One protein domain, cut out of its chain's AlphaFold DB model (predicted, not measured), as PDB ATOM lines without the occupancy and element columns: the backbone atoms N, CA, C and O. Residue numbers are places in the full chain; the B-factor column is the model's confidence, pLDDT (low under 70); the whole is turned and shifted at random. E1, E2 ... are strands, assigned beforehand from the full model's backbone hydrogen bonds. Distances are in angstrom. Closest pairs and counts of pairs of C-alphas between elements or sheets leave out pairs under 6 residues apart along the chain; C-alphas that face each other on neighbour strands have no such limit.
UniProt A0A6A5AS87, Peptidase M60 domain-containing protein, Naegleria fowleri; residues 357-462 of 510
ATOM      1  N   THR A 357      77.605 -34.611 138.693       97.75
ATOM      2  CA  THR A 357      78.521 -35.679 139.105       97.75
ATOM      3  C   THR A 357      78.795 -35.571 140.598       97.75
ATOM      4  O   THR A 357      79.167 -34.508 141.089       97.75
ATOM      5  N   VAL A 358      78.636 -36.681 141.308       97.31
ATOM      6  CA  VAL A 358      78.911 -36.813 142.740       97.31
ATOM      7  C   VAL A 358      79.731 -38.068 142.984       97.31
ATOM      8  O   VAL A 358      79.448 -39.110 142.405       97.31
ATOM      9  N   THR A 359      80.700 -37.987 143.891       97.00
ATOM     10  CA  THR A 359      81.387 -39.155 144.445       97.00
ATOM     11  C   THR A 359      80.956 -39.366 145.890       97.00
ATOM     12  O   THR A 359      81.072 -38.464 146.718       97.00
ATOM     13  N   ILE A 360      80.472 -40.567 146.191       93.31
ATOM     14  CA  ILE A 360      80.036 -40.983 147.524       93.31
ATOM     15  C   ILE A 360      80.943 -42.085 148.065       93.31
ATOM     16  O   ILE A 360      81.412 -42.956 147.329       93.31
ATOM     17  N   GLN A 361      81.170 -42.046 149.375       90.50
ATOM     18  CA  GLN A 361      81.863 -43.104 150.104       90.50
ATOM     19  C   GLN A 361      80.840 -44.108 150.625       90.50
ATOM     20  O   GLN A 361      79.921 -43.736 151.363       90.50
ATOM     21  N   ILE A 362      81.016 -45.371 150.246       89.31
ATOM     22  CA  ILE A 362      80.136 -46.477 150.627       89.31
ATOM     23  C   ILE A 362      80.768 -47.228 151.801       89.31
ATOM     24  O   ILE A 362      81.990 -47.326 151.904       89.31
ATOM     25  N   SER A 363      79.951 -47.748 152.722       86.75
ATOM     26  CA  SER A 363      80.484 -48.518 153.846       86.75
ATOM     27  C   SER A 363      81.123 -49.806 153.338       86.75
ATOM     28  O   SER A 363      80.491 -50.609 152.651       86.75
ATOM     29  N   SER A 364      82.372 -50.022 153.732       85.94
ATOM     30  CA  SER A 364      83.151 -51.200 153.367       85.94
ATOM     31  C   SER A 364      82.705 -52.479 154.064       85.94
ATOM     32  O   SER A 364      83.096 -53.559 153.635       85.94
ATOM     33  N   THR A 365      81.919 -52.385 155.138       86.81
ATOM     34  CA  THR A 365      81.600 -53.507 156.034       86.81
ATOM     35  C   THR A 365      80.148 -53.968 155.947       86.81
ATOM     36  O   THR A 365      79.771 -54.919 156.627       86.81
ATOM     37  N   ARG A 366      79.324 -53.338 155.103       83.62
ATOM     38  CA  ARG A 366      77.901 -53.668 154.957       83.62
ATOM     39  C   ARG A 366      77.637 -54.353 153.618       83.62
ATOM     40  O   ARG A 366      77.915 -53.803 152.556       83.62
ATOM     41  N   ARG A 367      77.094 -55.572 153.668       80.06
ATOM     42  CA  ARG A 367      76.564 -56.273 152.483       80.06
ATOM     43  C   ARG A 367      75.161 -55.750 152.152       80.06
ATOM     44  O   ARG A 367      74.459 -55.312 153.059       80.06
ATOM     45  N   ARG A 368      74.729 -55.919 150.894       83.44
ATOM     46  CA  ARG A 368      73.408 -55.513 150.350       83.44
ATOM     47  C   ARG A 368      73.241 -54.000 150.158       83.44
ATOM     48  O   ARG A 368      74.238 -53.290 150.088       83.44
ATOM     49  N   TRP A 369      71.992 -53.557 149.978       89.88
ATOM     50  CA  TRP A 369      71.607 -52.211 149.555       89.88
ATOM     51  C   TRP A 369      72.022 -51.161 150.583       89.88
ATOM     52  O   TRP A 369      71.498 -51.128 151.694       89.88
ATOM     53  N   GLN A 370      72.949 -50.300 150.184       91.81
ATOM     54  CA  GLN A 370      73.345 -49.112 150.927       91.81
ATOM     55  C   GLN A 370      72.769 -47.877 150.243       91.81
ATOM     56  O   GLN A 370      72.870 -47.752 149.016       91.81
ATOM     57  N   CYS A 371      72.173 -46.985 151.031       93.56
ATOM     58  CA  CYS A 371      71.585 -45.749 150.526       93.56
ATOM     59  C   CYS A 371      72.677 -44.821 149.987       93.56
ATOM     60  O   CYS A 371      73.764 -44.706 150.561       93.56
ATOM     61  N   THR A 372      72.382 -44.122 148.894       94.75
ATOM     62  CA  THR A 372      73.300 -43.121 148.331       94.75
ATOM     63  C   THR A 372      72.899 -41.691 148.680       94.75
ATOM     64  O   THR A 372      73.738 -40.795 148.601       94.75
ATOM     65  N   GLY A 373      71.635 -41.465 149.061       95.31
ATOM     66  CA  GLY A 373      71.062 -40.131 149.222       95.31
ATOM     67  C   GLY A 373      70.733 -39.422 147.909       95.31
ATOM     68  O   GLY A 373      70.459 -38.220 147.913       95.31
ATOM     69  N   TYR A 374      70.748 -40.146 146.788       96.94
ATOM     70  CA  TYR A 374      70.433 -39.613 145.468       96.94
ATOM     71  C   TYR A 374      69.250 -40.335 144.831       96.94
ATOM     72  O   TYR A 374      69.045 -41.537 144.996       96.94
ATOM     73  N   TYR A 375      68.486 -39.568 144.064       97.12
ATOM     74  CA  TYR A 375      67.342 -40.011 143.287       97.12
ATOM     75  C   TYR A 375      67.625 -39.786 141.801       97.12
ATOM     76  O   TYR A 375      67.914 -38.660 141.379       97.12
ATOM     77  N   ALA A 376      67.543 -40.850 141.006       97.81
ATOM     78  CA  ALA A 376      67.585 -40.769 139.554       97.81
ATOM     79  C   ALA A 376      66.225 -40.301 139.034       97.81
ATOM     80  O   ALA A 376      65.193 -40.895 139.350       97.81
ATOM     81  N   LEU A 377      66.221 -39.244 138.221       97.25
ATOM     82  CA  LEU A 377      64.989 -38.777 137.590       97.25
ATOM     83  C   LEU A 377      64.477 -39.819 136.582       97.25
ATOM     84  O   LEU A 377      65.297 -40.464 135.922       97.25
ATOM     85  N   PRO A 378      63.152 -39.963 136.395       96.31
ATOM     86  CA  PRO A 378      62.609 -40.801 135.331       96.31
ATOM     87  C   PRO A 378      63.207 -40.432 133.969       96.31
ATOM     88  O   PRO A 378      63.224 -39.262 133.573       96.31
ATOM     89  N   GLY A 379      63.745 -41.424 133.264       95.44
ATOM     90  CA  GLY A 379      64.431 -41.253 131.983       95.44
ATOM     91  C   GLY A 379      65.863 -40.716 132.058       95.44
ATOM     92  O   GLY A 379      66.440 -40.430 131.012       95.44
ATOM     93  N   ALA A 380      66.444 -40.553 133.250       95.62
ATOM     94  CA  ALA A 380      67.818 -40.077 133.391       95.62
ATOM     95  C   ALA A 380      68.822 -41.072 132.796       95.62
ATOM     96  O   ALA A 380      68.726 -42.278 133.033       95.62
ATOM     97  N   ASN A 381      69.816 -40.551 132.075       93.50
ATOM     98  CA  ASN A 381      70.986 -41.320 131.671       93.50
ATOM     99  C   ASN A 381      72.022 -41.239 132.795       93.50
ATOM    100  O   ASN A 381      72.473 -40.144 133.146       93.50
ATOM    101  N   ILE A 382      72.352 -42.384 133.378       95.38
ATOM    102  CA  ILE A 382      73.219 -42.503 134.544       95.38
ATOM    103  C   ILE A 382      74.486 -43.242 134.145       95.38
ATOM    104  O   ILE A 382      74.426 -44.353 133.625       95.38
ATOM    105  N   THR A 383      75.629 -42.654 134.468       95.50
ATOM    106  CA  THR A 383      76.940 -43.293 134.435       95.50
ATOM    107  C   THR A 383      77.407 -43.517 135.866       95.50
ATOM    108  O   THR A 383      77.446 -42.586 136.672       95.50
ATOM    109  N   ILE A 384      77.777 -44.753 136.178       94.88
ATOM    110  CA  ILE A 384      78.342 -45.162 137.459       94.88
ATOM    111  C   ILE A 384      79.799 -45.546 137.249       94.88
ATOM    112  O   ILE A 384      80.089 -46.404 136.417       94.88
ATOM    113  N   THR A 385      80.692 -44.970 138.047       94.56
ATOM    114  CA  THR A 385      82.091 -45.390 138.145       94.56
ATOM    115  C   THR A 385      82.388 -45.869 139.562       94.56
ATOM    116  O   THR A 385      82.089 -45.169 140.523       94.56
ATOM    117  N   VAL A 386      82.984 -47.048 139.715       92.81
ATOM    118  CA  VAL A 386      83.306 -47.658 141.014       92.81
ATOM    119  C   VAL A 386      84.809 -47.898 141.140       92.81
ATOM    120  O   VAL A 386      85.447 -48.365 140.196       92.81
ATOM    121  N   SER A 387      85.387 -47.605 142.310       92.25
ATOM    122  CA  SER A 387      86.826 -47.828 142.552       92.25
ATOM    123  C   SER A 387      87.195 -49.311 142.677       92.25
ATOM    124  O   SER A 387      88.313 -49.696 142.354       92.25
ATOM    125  N   SER A 388      86.251 -50.150 143.115       88.88
ATOM    126  CA  SER A 388      86.437 -51.594 143.328       88.88
ATOM    127  C   SER A 388      85.327 -52.408 142.639       88.88
ATOM    128  O   SER A 388      84.443 -52.935 143.319       88.88
ATOM    129  N   PRO A 389      85.337 -52.533 141.294       87.31
ATOM    130  CA  PRO A 389      84.246 -53.156 140.535       87.31
ATOM    131  C   PRO A 389      83.984 -54.616 140.901       87.31
ATOM    132  O   PRO A 389      82.841 -55.047 140.910       87.31
ATOM    133  N   ASN A 390      85.018 -55.362 141.293       87.56
ATOM    134  CA  ASN A 390      84.870 -56.765 141.691       87.56
ATOM    135  C   ASN A 390      84.143 -56.943 143.039       87.56
ATOM    136  O   ASN A 390      83.724 -58.054 143.365       87.56
ATOM    137  N   SER A 391      84.006 -55.865 143.818       88.81
ATOM    138  CA  SER A 391      83.334 -55.874 145.119       88.81
ATOM    139  C   SER A 391      81.875 -55.426 145.045       88.81
ATOM    140  O   SER A 391      81.097 -55.740 145.947       88.81
ATOM    141  N   VAL A 392      81.490 -54.714 143.985       89.44
ATOM    142  CA  VAL A 392      80.116 -54.255 143.755       89.44
ATOM    143  C   VAL A 392      79.349 -55.344 143.014       89.44
ATOM    144  O   VAL A 392      79.804 -55.864 142.003       89.44
ATOM    145  N   GLU A 393      78.184 -55.710 143.535       88.19
ATOM    146  CA  GLU A 393      77.311 -56.704 142.915       88.19
ATOM    147  C   GLU A 393      76.458 -56.060 141.812       88.19
ATOM    148  O   GLU A 393      76.497 -56.474 140.656       88.19
ATOM    149  N   TYR A 394      75.713 -55.012 142.172       92.00
ATOM    150  CA  TYR A 394      74.886 -54.223 141.264       92.00
ATOM    151  C   TYR A 394      74.537 -52.865 141.877       92.00
ATOM    152  O   TYR A 394      74.607 -52.656 143.092       92.00
ATOM    153  N   ILE A 395      74.110 -51.958 141.006       94.19
ATOM    154  CA  ILE A 395      73.428 -50.713 141.347       94.19
ATOM    155  C   ILE A 395      71.929 -50.959 141.237       94.19
ATOM    156  O   ILE A 395      71.466 -51.539 140.256       94.19
ATOM    157  N   LEU A 396      71.171 -50.543 142.242       95.50
ATOM    158  CA  LEU A 396      69.718 -50.664 142.255       95.50
ATOM    159  C   LEU A 396      69.091 -49.279 142.110       95.50
ATOM    160  O   LEU A 396      69.492 -48.347 142.801       95.50
ATOM    161  N   ILE A 397      68.101 -49.165 141.229       96.50
ATOM    162  CA  ILE A 397      67.238 -47.987 141.117       96.50
ATOM    163  C   ILE A 397      65.849 -48.349 141.646       96.50
ATOM    164  O   ILE A 397      65.239 -49.311 141.177       96.50
ATOM    165  N   GLY A 398      65.367 -47.587 142.629       93.94
ATOM    166  CA  GLY A 398      64.185 -47.887 143.437       93.94
ATOM    167  C   GLY A 398      64.454 -48.952 144.511       93.94
ATOM    168  O   GLY A 398      65.545 -49.494 144.599       93.94
ATOM    169  N   SER A 399      63.460 -49.260 145.340       91.31
ATOM    170  CA  SER A 399      63.571 -50.248 146.433       91.31
ATOM    171  C   SER A 399      62.374 -51.198 146.524       91.31
ATOM    172  O   SER A 399      62.153 -51.829 147.557       91.31
ATOM    173  N   HIS A 400      61.577 -51.287 145.460       90.94
ATOM    174  CA  HIS A 400      60.342 -52.062 145.431       90.94
ATOM    175  C   HIS A 400      60.623 -53.465 144.892       90.94
ATOM    176  O   HIS A 400      61.260 -53.628 143.855       90.94
ATOM    177  N   THR A 401      60.157 -54.493 145.598       87.62
ATOM    178  CA  THR A 401      60.336 -55.899 145.199       87.62
ATOM    179  C   THR A 401      59.054 -56.537 144.671       87.62
ATOM    180  O   THR A 401      59.089 -57.668 144.187       87.62
ATOM    181  N   ASP A 402      57.925 -55.836 144.755       91.38
ATOM    182  CA  ASP A 402      56.638 -56.312 144.277       91.38
ATOM    183  C   ASP A 402      56.490 -56.137 142.758       91.38
ATOM    184  O   ASP A 402      56.987 -55.184 142.152       91.38
ATOM    185  N   ASN A 403      55.780 -57.080 142.139       92.00
ATOM    186  CA  ASN A 403      55.498 -57.095 140.709       92.00
ATOM    187  C   ASN A 403      53.994 -57.293 140.488       92.00
ATOM    188  O   ASN A 403      53.418 -58.285 140.939       92.00
ATOM    189  N   LEU A 404      53.368 -56.360 139.766       94.31
ATOM    190  CA  LEU A 404      51.926 -56.386 139.510       94.31
ATOM    191  C   LEU A 404      51.518 -57.286 138.334       94.31
ATOM    192  O   LEU A 404      50.331 -57.503 138.142       94.31
ATOM    193  N   GLU A 405      52.453 -57.850 137.559       91.62
ATOM    194  CA  GLU A 405      52.172 -58.616 136.324       91.62
ATOM    195  C   GLU A 405      51.240 -59.817 136.504       91.62
ATOM    196  O   GLU A 405      50.656 -60.290 135.530       91.62
ATOM    197  N   ASN A 406      51.104 -60.323 137.731       89.00
ATOM    198  CA  ASN A 406      50.216 -61.439 138.057       89.00
ATOM    199  C   ASN A 406      48.814 -60.992 138.506       89.00
ATOM    200  O   ASN A 406      47.976 -61.848 138.762       89.00
ATOM    201  N   LEU A 407      48.567 -59.686 138.619       92.75
ATOM    202  CA  LEU A 407      47.277 -59.124 139.008       92.75
ATOM    203  C   LEU A 407      46.393 -58.838 137.788       92.75
ATOM    204  O   LEU A 407      46.875 -58.539 136.684       92.75
ATOM    205  N   ASP A 408      45.081 -58.862 138.020       91.62
ATOM    206  CA  ASP A 408      44.067 -58.522 137.017       91.62
ATOM    207  C   ASP A 408      44.095 -57.037 136.651       91.62
ATOM    208  O   ASP A 408      43.900 -56.693 135.484       91.62
ATOM    209  N   GLU A 409      44.459 -56.169 137.592       94.81
ATOM    210  CA  GLU A 409      44.575 -54.727 137.384       94.81
ATOM    211  C   GLU A 409      45.915 -54.199 137.897       94.81
ATOM    212  O   GLU A 409      46.375 -54.563 138.981       94.81
ATOM    213  N   TRP A 410      46.564 -53.332 137.116       95.62
ATOM    214  CA  TRP A 410      47.822 -52.693 137.497       95.62
ATOM    215  C   TRP A 410      47.581 -51.218 137.795       95.62
ATOM    216  O   TRP A 410      47.328 -50.430 136.886       95.62
ATOM    217  N   ASN A 411      47.693 -50.833 139.065       94.25
ATOM    218  CA  ASN A 411      47.507 -49.446 139.518       94.25
ATOM    219  C   ASN A 411      48.718 -48.538 139.249       94.25
ATOM    220  O   ASN A 411      48.676 -47.341 139.513       94.25
ATOM    221  N   ARG A 412      49.808 -49.117 138.748       94.31
ATOM    222  CA  ARG A 412      51.045 -48.447 138.348       94.31
ATOM    223  C   ARG A 412      51.790 -49.334 137.355       94.31
ATOM    224  O   ARG A 412      51.379 -50.470 137.105       94.31
ATOM    225  N   TRP A 413      52.916 -48.847 136.842       95.44
ATOM    226  CA  TRP A 413      53.832 -49.688 136.079       95.44
ATOM    227  C   TRP A 413      54.204 -50.933 136.897       95.44
ATOM    228  O   TRP A 413      54.481 -50.807 138.095       95.44
ATOM    229  N   PRO A 414      54.165 -52.137 136.306       94.12
ATOM    230  CA  PRO A 414      54.126 -53.361 137.096       94.12
ATOM    231  C   PRO A 414      55.405 -53.645 137.890       94.12
ATOM    232  O   PRO A 414      55.314 -54.168 138.995       94.12
ATOM    233  N   SER A 415      56.573 -53.282 137.361       92.69
ATOM    234  CA  SER A 415      57.874 -53.439 138.022       92.69
ATOM    235  C   SER A 415      58.659 -52.152 137.848       92.69
ATOM    236  O   SER A 415      58.943 -51.790 136.714       92.69
ATOM    237  N   ILE A 416      58.994 -51.478 138.947       93.25
ATOM    238  CA  ILE A 416      59.592 -50.129 138.938       93.25
ATOM    239  C   ILE A 416      60.999 -50.077 139.541       93.25
ATOM    240  O   ILE A 416      61.546 -48.996 139.750       93.25
ATOM    241  N   SER A 417      61.565 -51.239 139.860       94.25
ATOM    242  CA  SER A 417      62.935 -51.351 140.342       94.25
ATOM    243  C   SER A 417      63.785 -52.147 139.372       94.25
ATOM    244  O   SER A 417      63.353 -53.172 138.844       94.25
ATOM    245  N   SER A 418      65.003 -51.659 139.160       92.44
ATOM    246  CA  SER A 418      65.933 -52.194 138.169       92.44
ATOM    247  C   SER A 418      67.307 -52.393 138.786       92.44
ATOM    248  O   SER A 418      67.823 -51.511 139.473       92.44
ATOM    249  N   GLN A 419      67.896 -53.559 138.525       92.19
ATOM    250  CA  GLN A 419      69.256 -53.903 138.926       92.19
ATOM    251  C   GLN A 419      70.196 -53.783 137.727       92.19
ATOM    252  O   GLN A 419      69.940 -54.345 136.662       92.19
ATOM    253  N   TYR A 420      71.304 -53.077 137.922       89.25
ATOM    254  CA  TYR A 420      72.342 -52.859 136.924       89.25
ATOM    255  C   TYR A 420      73.651 -53.449 137.441       89.25
ATOM    256  O   TYR A 420      74.302 -52.889 138.324       89.25
ATOM    257  N   TYR A 421      74.008 -54.617 136.917       85.44
ATOM    258  CA  TYR A 421      75.204 -55.347 137.322       85.44
ATOM    259  C   TYR A 421      76.467 -54.671 136.789       85.44
ATOM    260  O   TYR A 421      76.534 -54.297 135.618       85.44
ATOM    261  N   ILE A 422      77.484 -54.554 137.644       80.50
ATOM    262  CA  ILE A 422      78.802 -54.058 137.244       80.50
ATOM    263  C   ILE A 422      79.630 -55.251 136.767       80.50
ATOM    264  O   ILE A 422      79.808 -56.232 137.486       80.50
ATOM    265  N   SER A 423      80.114 -55.189 135.527       71.75
ATOM    266  CA  SER A 423      80.947 -56.261 134.971       71.75
ATOM    267  C   SER A 423      82.286 -56.334 135.706       71.75
ATOM    268  O   SER A 423      82.926 -55.310 135.945       71.75
ATOM    269  N   SER A 424      82.739 -57.552 136.018       67.12
ATOM    270  CA  SER A 424      84.047 -57.784 136.643       67.12
ATOM    271  C   SER A 424      85.151 -57.098 135.830       67.12
ATOM    272  O   SER A 424      85.248 -57.296 134.622       67.12
ATOM    273  N   GLY A 425      85.976 -56.286 136.489       69.31
ATOM    274  CA  GLY A 425      87.060 -55.531 135.849       69.31
ATOM    275  C   GLY A 425      86.650 -54.266 135.082       69.31
ATOM    276  O   GLY A 425      87.538 -53.506 134.702       69.31
ATOM    277  N   ASN A 426      85.357 -53.980 134.894       79.00
ATOM    278  CA  ASN A 426      84.917 -52.713 134.315       79.00
ATOM    279  C   ASN A 426      84.555 -51.721 135.424       79.00
ATOM    280  O   ASN A 426      83.577 -51.908 136.146       79.00
ATOM    281  N   SER A 427      85.341 -50.655 135.558       86.81
ATOM    282  CA  SER A 427      85.105 -49.628 136.571       86.81
ATOM    283  C   SER A 427      83.923 -48.728 136.237       86.81
ATOM    284  O   SER A 427      83.423 -48.087 137.150       86.81
ATOM    285  N   THR A 428      83.477 -48.650 134.977       89.25
ATOM    286  CA  THR A 428      82.438 -47.704 134.544       89.25
ATOM    287  C   THR A 428      81.322 -48.393 133.765       89.25
ATOM    288  O   THR A 428      81.557 -49.205 132.877       89.25
ATOM    289  N   SER A 429      80.073 -48.073 134.079       87.81
ATOM    290  CA  SER A 429      78.889 -48.592 133.387       87.81
ATOM    291  C   SER A 429      77.838 -47.500 133.255       87.81
ATOM    292  O   SER A 429      77.794 -46.591 134.080       87.81
ATOM    293  N   TRP A 430      76.994 -47.577 132.229       89.25
ATOM    294  CA  TRP A 430      75.912 -46.616 132.025       89.25
ATOM    295  C   TRP A 430      74.575 -47.317 131.792       89.25
ATOM    296  O   TRP A 430      74.535 -48.458 131.327       89.25
ATOM    297  N   PHE A 431      73.484 -46.636 132.133       90.56
ATOM    298  CA  PHE A 431      72.121 -47.108 131.921       90.56
ATOM    299  C   PHE A 431      71.110 -45.959 131.922       90.56
ATOM    300  O   PHE A 431      71.389 -44.860 132.395       90.56
ATOM    301  N   ILE A 432      69.896 -46.240 131.445       92.56
ATOM    302  CA  ILE A 432      68.757 -45.325 131.544       92.56
ATOM    303  C   ILE A 432      67.859 -45.773 132.698       92.56
ATOM    304  O   ILE A 432      67.395 -46.915 132.733       92.56
ATOM    305  N   ALA A 433      67.598 -44.868 133.638       95.12
ATOM    306  CA  ALA A 433      66.667 -45.074 134.740       95.12
ATOM    307  C   ALA A 433      65.231 -44.789 134.267       95.12
ATOM    308  O   ALA A 433      64.684 -43.734 134.575       95.12
ATOM    309  N   PHE A 434      64.622 -45.698 133.491       95.06
ATOM    310  CA  PHE A 434      63.316 -45.455 132.855       95.06
ATOM    311  C   PHE A 434      62.250 -44.977 133.849       95.06
ATOM    312  O   PHE A 434      61.743 -43.874 133.683       95.06
ATOM    313  N   ASN A 435      61.981 -45.719 134.929       94.94
ATOM    314  CA  ASN A 435      61.024 -45.273 135.950       94.94
ATOM    315  C   ASN A 435      61.581 -44.214 136.918       94.94
ATOM    316  O   ASN A 435      60.804 -43.586 137.628       94.94
ATOM    317  N   GLY A 436      62.898 -44.007 136.973       95.56
ATOM    318  CA  GLY A 436      63.531 -43.265 138.067       95.56
ATOM    319  C   GLY A 436      63.447 -44.014 139.403       95.56
ATOM    320  O   GLY A 436      62.937 -45.132 139.478       95.56
ATOM    321  N   GLY A 437      63.987 -43.421 140.463       96.38
ATOM    322  CA  GLY A 437      64.010 -44.040 141.790       96.38
ATOM    323  C   GLY A 437      65.230 -43.643 142.613       96.38
ATOM    324  O   GLY A 437      66.195 -43.084 142.089       96.38
ATOM    325  N   THR A 438      65.205 -43.950 143.910       96.81
ATOM    326  CA  THR A 438      66.393 -43.815 144.762       96.81
ATOM    327  C   THR A 438      67.490 -44.775 144.314       96.81
ATOM    328  O   THR A 438      67.211 -45.867 143.821       96.81
ATOM    329  N   ILE A 439      68.745 -44.350 144.427       97.31
ATOM    330  CA  ILE A 439      69.899 -45.124 143.969       97.31
ATOM    331  C   ILE A 439      70.500 -45.848 145.176       97.31
ATOM    332  O   ILE A 439      70.824 -45.206 146.176       97.31
ATOM    333  N   PHE A 440      70.704 -47.161 145.073       95.56
ATOM    334  CA  PHE A 440      71.401 -47.966 146.080       95.56
ATOM    335  C   PHE A 440      72.588 -48.710 145.471       95.56
ATOM    336  O   PHE A 440      72.597 -49.054 144.287       95.56
ATOM    337  N   VAL A 441      73.572 -49.017 146.312       94.12
ATOM    338  CA  VAL A 441      74.732 -49.845 145.953       94.12
ATOM    339  C   VAL A 441      74.649 -51.166 146.713       94.12
ATOM    340  O   VAL A 441      74.507 -51.146 147.932       94.12
ATOM    341  N   SER A 442      74.751 -52.306 146.019       92.50
ATOM    342  CA  SER A 442      74.876 -53.634 146.643       92.50
ATOM    343  C   SER A 442      76.308 -54.148 146.546       92.50
ATOM    344  O   SER A 442      76.905 -54.111 145.468       92.50
ATOM    345  N   LEU A 443      76.861 -54.660 147.650       90.88
ATOM    346  CA  LEU A 443      78.200 -55.264 147.683       90.88
ATOM    347  C   LEU A 443      78.150 -56.791 147.703       90.88
ATOM    348  O   LEU A 443      77.416 -57.385 148.496       90.88
ATOM    349  N   LYS A 444      79.018 -57.405 146.892       86.94
ATOM    350  CA  LYS A 444      79.236 -58.853 146.809       86.94
ATOM    351  C   LYS A 444      80.219 -59.339 147.875       86.94
ATOM    352  O   LYS A 444      79.992 -60.358 148.526       86.94
ATOM    353  N   THR A 445      81.316 -58.610 148.067       83.88
ATOM    354  CA  THR A 445      82.386 -58.943 149.017       83.88
ATOM    355  C   THR A 445      82.540 -57.831 150.048       83.88
ATOM    356  O   THR A 445      82.376 -56.659 149.737       83.88
ATOM    357  N   ILE A 446      82.822 -58.217 151.295       85.25
ATOM    358  CA  ILE A 446      83.203 -57.317 152.394       85.25
ATOM    359  C   ILE A 446      84.268 -58.029 153.251       85.25
ATOM    360  O   ILE A 446      84.233 -59.266 153.307       85.25
ATOM    361  N   PRO A 447      85.158 -57.296 153.945       89.44
ATOM    362  CA  PRO A 447      85.336 -55.847 153.851       89.44
ATOM    363  C   PRO A 447      85.944 -55.413 152.504       89.44
ATOM    364  O   PRO A 447      86.596 -56.212 151.835       89.44
ATOM    365  N   VAL A 448      85.727 -54.158 152.101       85.38
ATOM    366  CA  VAL A 448      86.314 -53.564 150.880       85.38
ATOM    367  C   VAL A 448      87.176 -52.359 151.238       85.38
ATOM    368  O   VAL A 448      86.689 -51.421 151.859       85.38
ATOM    369  N   THR A 449      88.440 -52.338 150.838       82.06
ATOM    370  CA  THR A 449      89.300 -51.161 151.047       82.06
ATOM    371  C   THR A 449      88.933 -50.052 150.053       82.06
ATOM    372  O   THR A 449      88.776 -50.332 148.868       82.06
ATOM    373  N   ASP A 450      88.786 -48.810 150.527       75.38
ATOM    374  CA  ASP A 450      88.609 -47.591 149.716       75.38
ATOM    375  C   ASP A 450      87.531 -47.673 148.614       75.38
ATOM    376  O   ASP A 450      87.769 -47.412 147.427       75.38
ATOM    377  N   LEU A 451      86.303 -48.030 149.011       87.75
ATOM    378  CA  LEU A 451      85.159 -48.073 148.102       87.75
ATOM    379  C   LEU A 451      84.499 -46.697 147.936       87.75
ATOM    380  O   LEU A 451      83.757 -46.226 148.800       87.75
ATOM    381  N   SER A 452      84.671 -46.128 146.746       92.56
ATOM    382  CA  SER A 452      83.928 -44.960 146.285       92.56
ATOM    383  C   SER A 452      83.092 -45.298 145.057       92.56
ATOM    384  O   SER A 452      83.470 -46.128 144.222       92.56
ATOM    385  N   VAL A 453      81.937 -44.645 144.969       94.75
ATOM    386  CA  VAL A 453      81.030 -44.727 143.826       94.75
ATOM    387  C   VAL A 453      80.807 -43.315 143.312       94.75
ATOM    388  O   VAL A 453      80.394 -42.431 144.056       94.75
ATOM    389  N   THR A 454      81.094 -43.093 142.041       97.06
ATOM    390  CA  THR A 454      80.817 -41.843 141.345       97.06
ATOM    391  C   THR A 454      79.575 -42.025 140.493       97.06
ATOM    392  O   THR A 454      79.525 -42.921 139.656       97.06
ATOM    393  N   ILE A 455      78.578 -41.174 140.712       97.50
ATOM    394  CA  ILE A 455      77.312 -41.145 139.984       97.50
ATOM    395  C   ILE A 455      77.304 -39.869 139.146       97.50
ATOM    396  O   ILE A 455      77.449 -38.776 139.692       97.50
ATOM    397  N   SER A 456      77.146 -40.000 137.833       97.81
ATOM    398  CA  SER A 456      77.002 -38.882 136.900       97.81
ATOM    399  C   SER A 456      75.705 -39.031 136.114       97.81
ATOM    400  O   SER A 456      75.457 -40.088 135.542       97.81
ATOM    401  N   GLY A 457      74.865 -38.000 136.085       96.75
ATOM    402  CA  GLY A 457      73.609 -38.023 135.333       96.75
ATOM    403  C   GLY A 457      72.600 -36.990 135.819       96.75
ATOM    404  O   GLY A 457      72.914 -36.127 136.642       96.75
ATOM    405  N   GLN A 458      71.364 -37.068 135.322       96.88
ATOM    406  CA  GLN A 458      70.264 -36.230 135.813       96.88
ATOM    407  C   GLN A 458      69.712 -36.794 137.129       96.88
ATOM    408  O   GLN A 458      68.726 -37.532 137.156       96.88
ATOM    409  N   ILE A 459      70.385 -36.450 138.223       97.19
ATOM    410  CA  ILE A 459      70.067 -36.882 139.585       97.19
ATOM    411  C   ILE A 459      69.778 -35.676 140.478       97.19
ATOM    412  O   ILE A 459      70.276 -34.575 140.240       97.19
ATOM    413  N   VAL A 460      69.011 -35.899 141.539       95.50
ATOM    414  CA  VAL A 460      68.814 -34.929 142.621       95.50
ATOM    415  C   VAL A 460      69.107 -35.586 143.962       95.50
ATOM    416  O   VAL A 460      69.094 -36.811 144.072       95.50
ATOM    417  N   LYS A 461      69.362 -34.784 144.993       95.19
ATOM    418  CA  LYS A 461      69.401 -35.305 146.357       95.19
ATOM    419  C   LYS A 461      68.002 -35.701 146.817       95.19
ATOM    420  O   LYS A 461      67.011 -35.061 146.462       95.19
ATOM    421  N   THR A 462      67.945 -36.738 147.635       94.88
ATOM    422  CA  THR A 462      66.742 -37.160 148.348       94.88
ATOM    423  C   THR A 462      66.975 -36.972 149.848       94.88
ATOM    424  O   THR A 462      68.131 -37.062 150.272       94.88
TER     425      THR A 462
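This is residues 357 to 462 of the 510 residues of the protein "Peptidase M60 domain-containing protein" of Naegleria fowleri (UniProt A0A6A5AS87). Two strongly twisted sheets stand face to face as a sandwich, E5 E4 E7 E2 E9 on E1 E8 E3 E6, and the long link from E4 to E5, residues 398 to 417 with no named element, makes a narrow arm that reaches away from the sandwich, its C-alphas 8 to 30 A from the mean of all C-alphas. Eight of the strands make a jelly roll, one long hairpin wound over both sheets, pairing E1 with E8, E2 with E7, E3 with E6 and E4 with E5. The printed part has 106 residues with no named helix and nine named strands, E1 to E9 in order along the chain; its class is all strand, and both sheets are antiparallel. It is compact, with a radius of gyration of the C-alphas of 14.1 A, while the arm makes the outline elongated, 48 by 25 by 24 A.

E1, residues 357 to 361, is an edge strand, antiparallel to its neighbour E8, residues 452 to 457, at 158 degrees between directions; N 358 and O 455 are within hydrogen-bond range at 2.9 A. E8 is also the antiparallel neighbour of E3, residues 380 to 386, with N 383 and O 456 2.8 A apart. E3 has E6, residues 428 to 433, as its other antiparallel neighbour, with N 382 and O 431 2.8 A apart. In the other sheet E2, residues 368 to 376, bends by 87 degrees at residue 373. Its antiparallel neighbours are E9, residues 459 to 461, with N 375 and O 460 2.8 A apart, and E7, residues 437 to 443, with N 370 and O 441 2.9 A apart. E4, residues 392 to 397, is antiparallel to E7, with N 396 and O 440 2.9 A apart. E4 and E5, residues 418 to 421, form a hairpin, with N 395 and O 420 2.8 A apart. Between the sheets 40 pairs of C-alphas are within 10 A, and the parts that face each other are 9.0 A centre to centre, their planes 14 degrees apart. The closest C-alphas of E5 and E6 are those of Tyr 420 and Phe 431, 7.6 A apart. E1 and E5 are apart.

E1 begins at C-alpha 357, (78.521, -35.679, 139.105). The longer strands are E2, 19.2 A from first to last C-alpha, E7, 19.0 A, and E3, 18.9 A. E9 ends at C-alpha 461, (69.401, -35.305, 146.357).

The C-alphas of Asp 408 and Thr 449, the two farthest apart, are 47.9 A apart. The printed part has no cut. The link from E4 to E5, 20 residues, is long. Mean pLDDT of the printed part is 91.3; residues 424 to 425 are under 70.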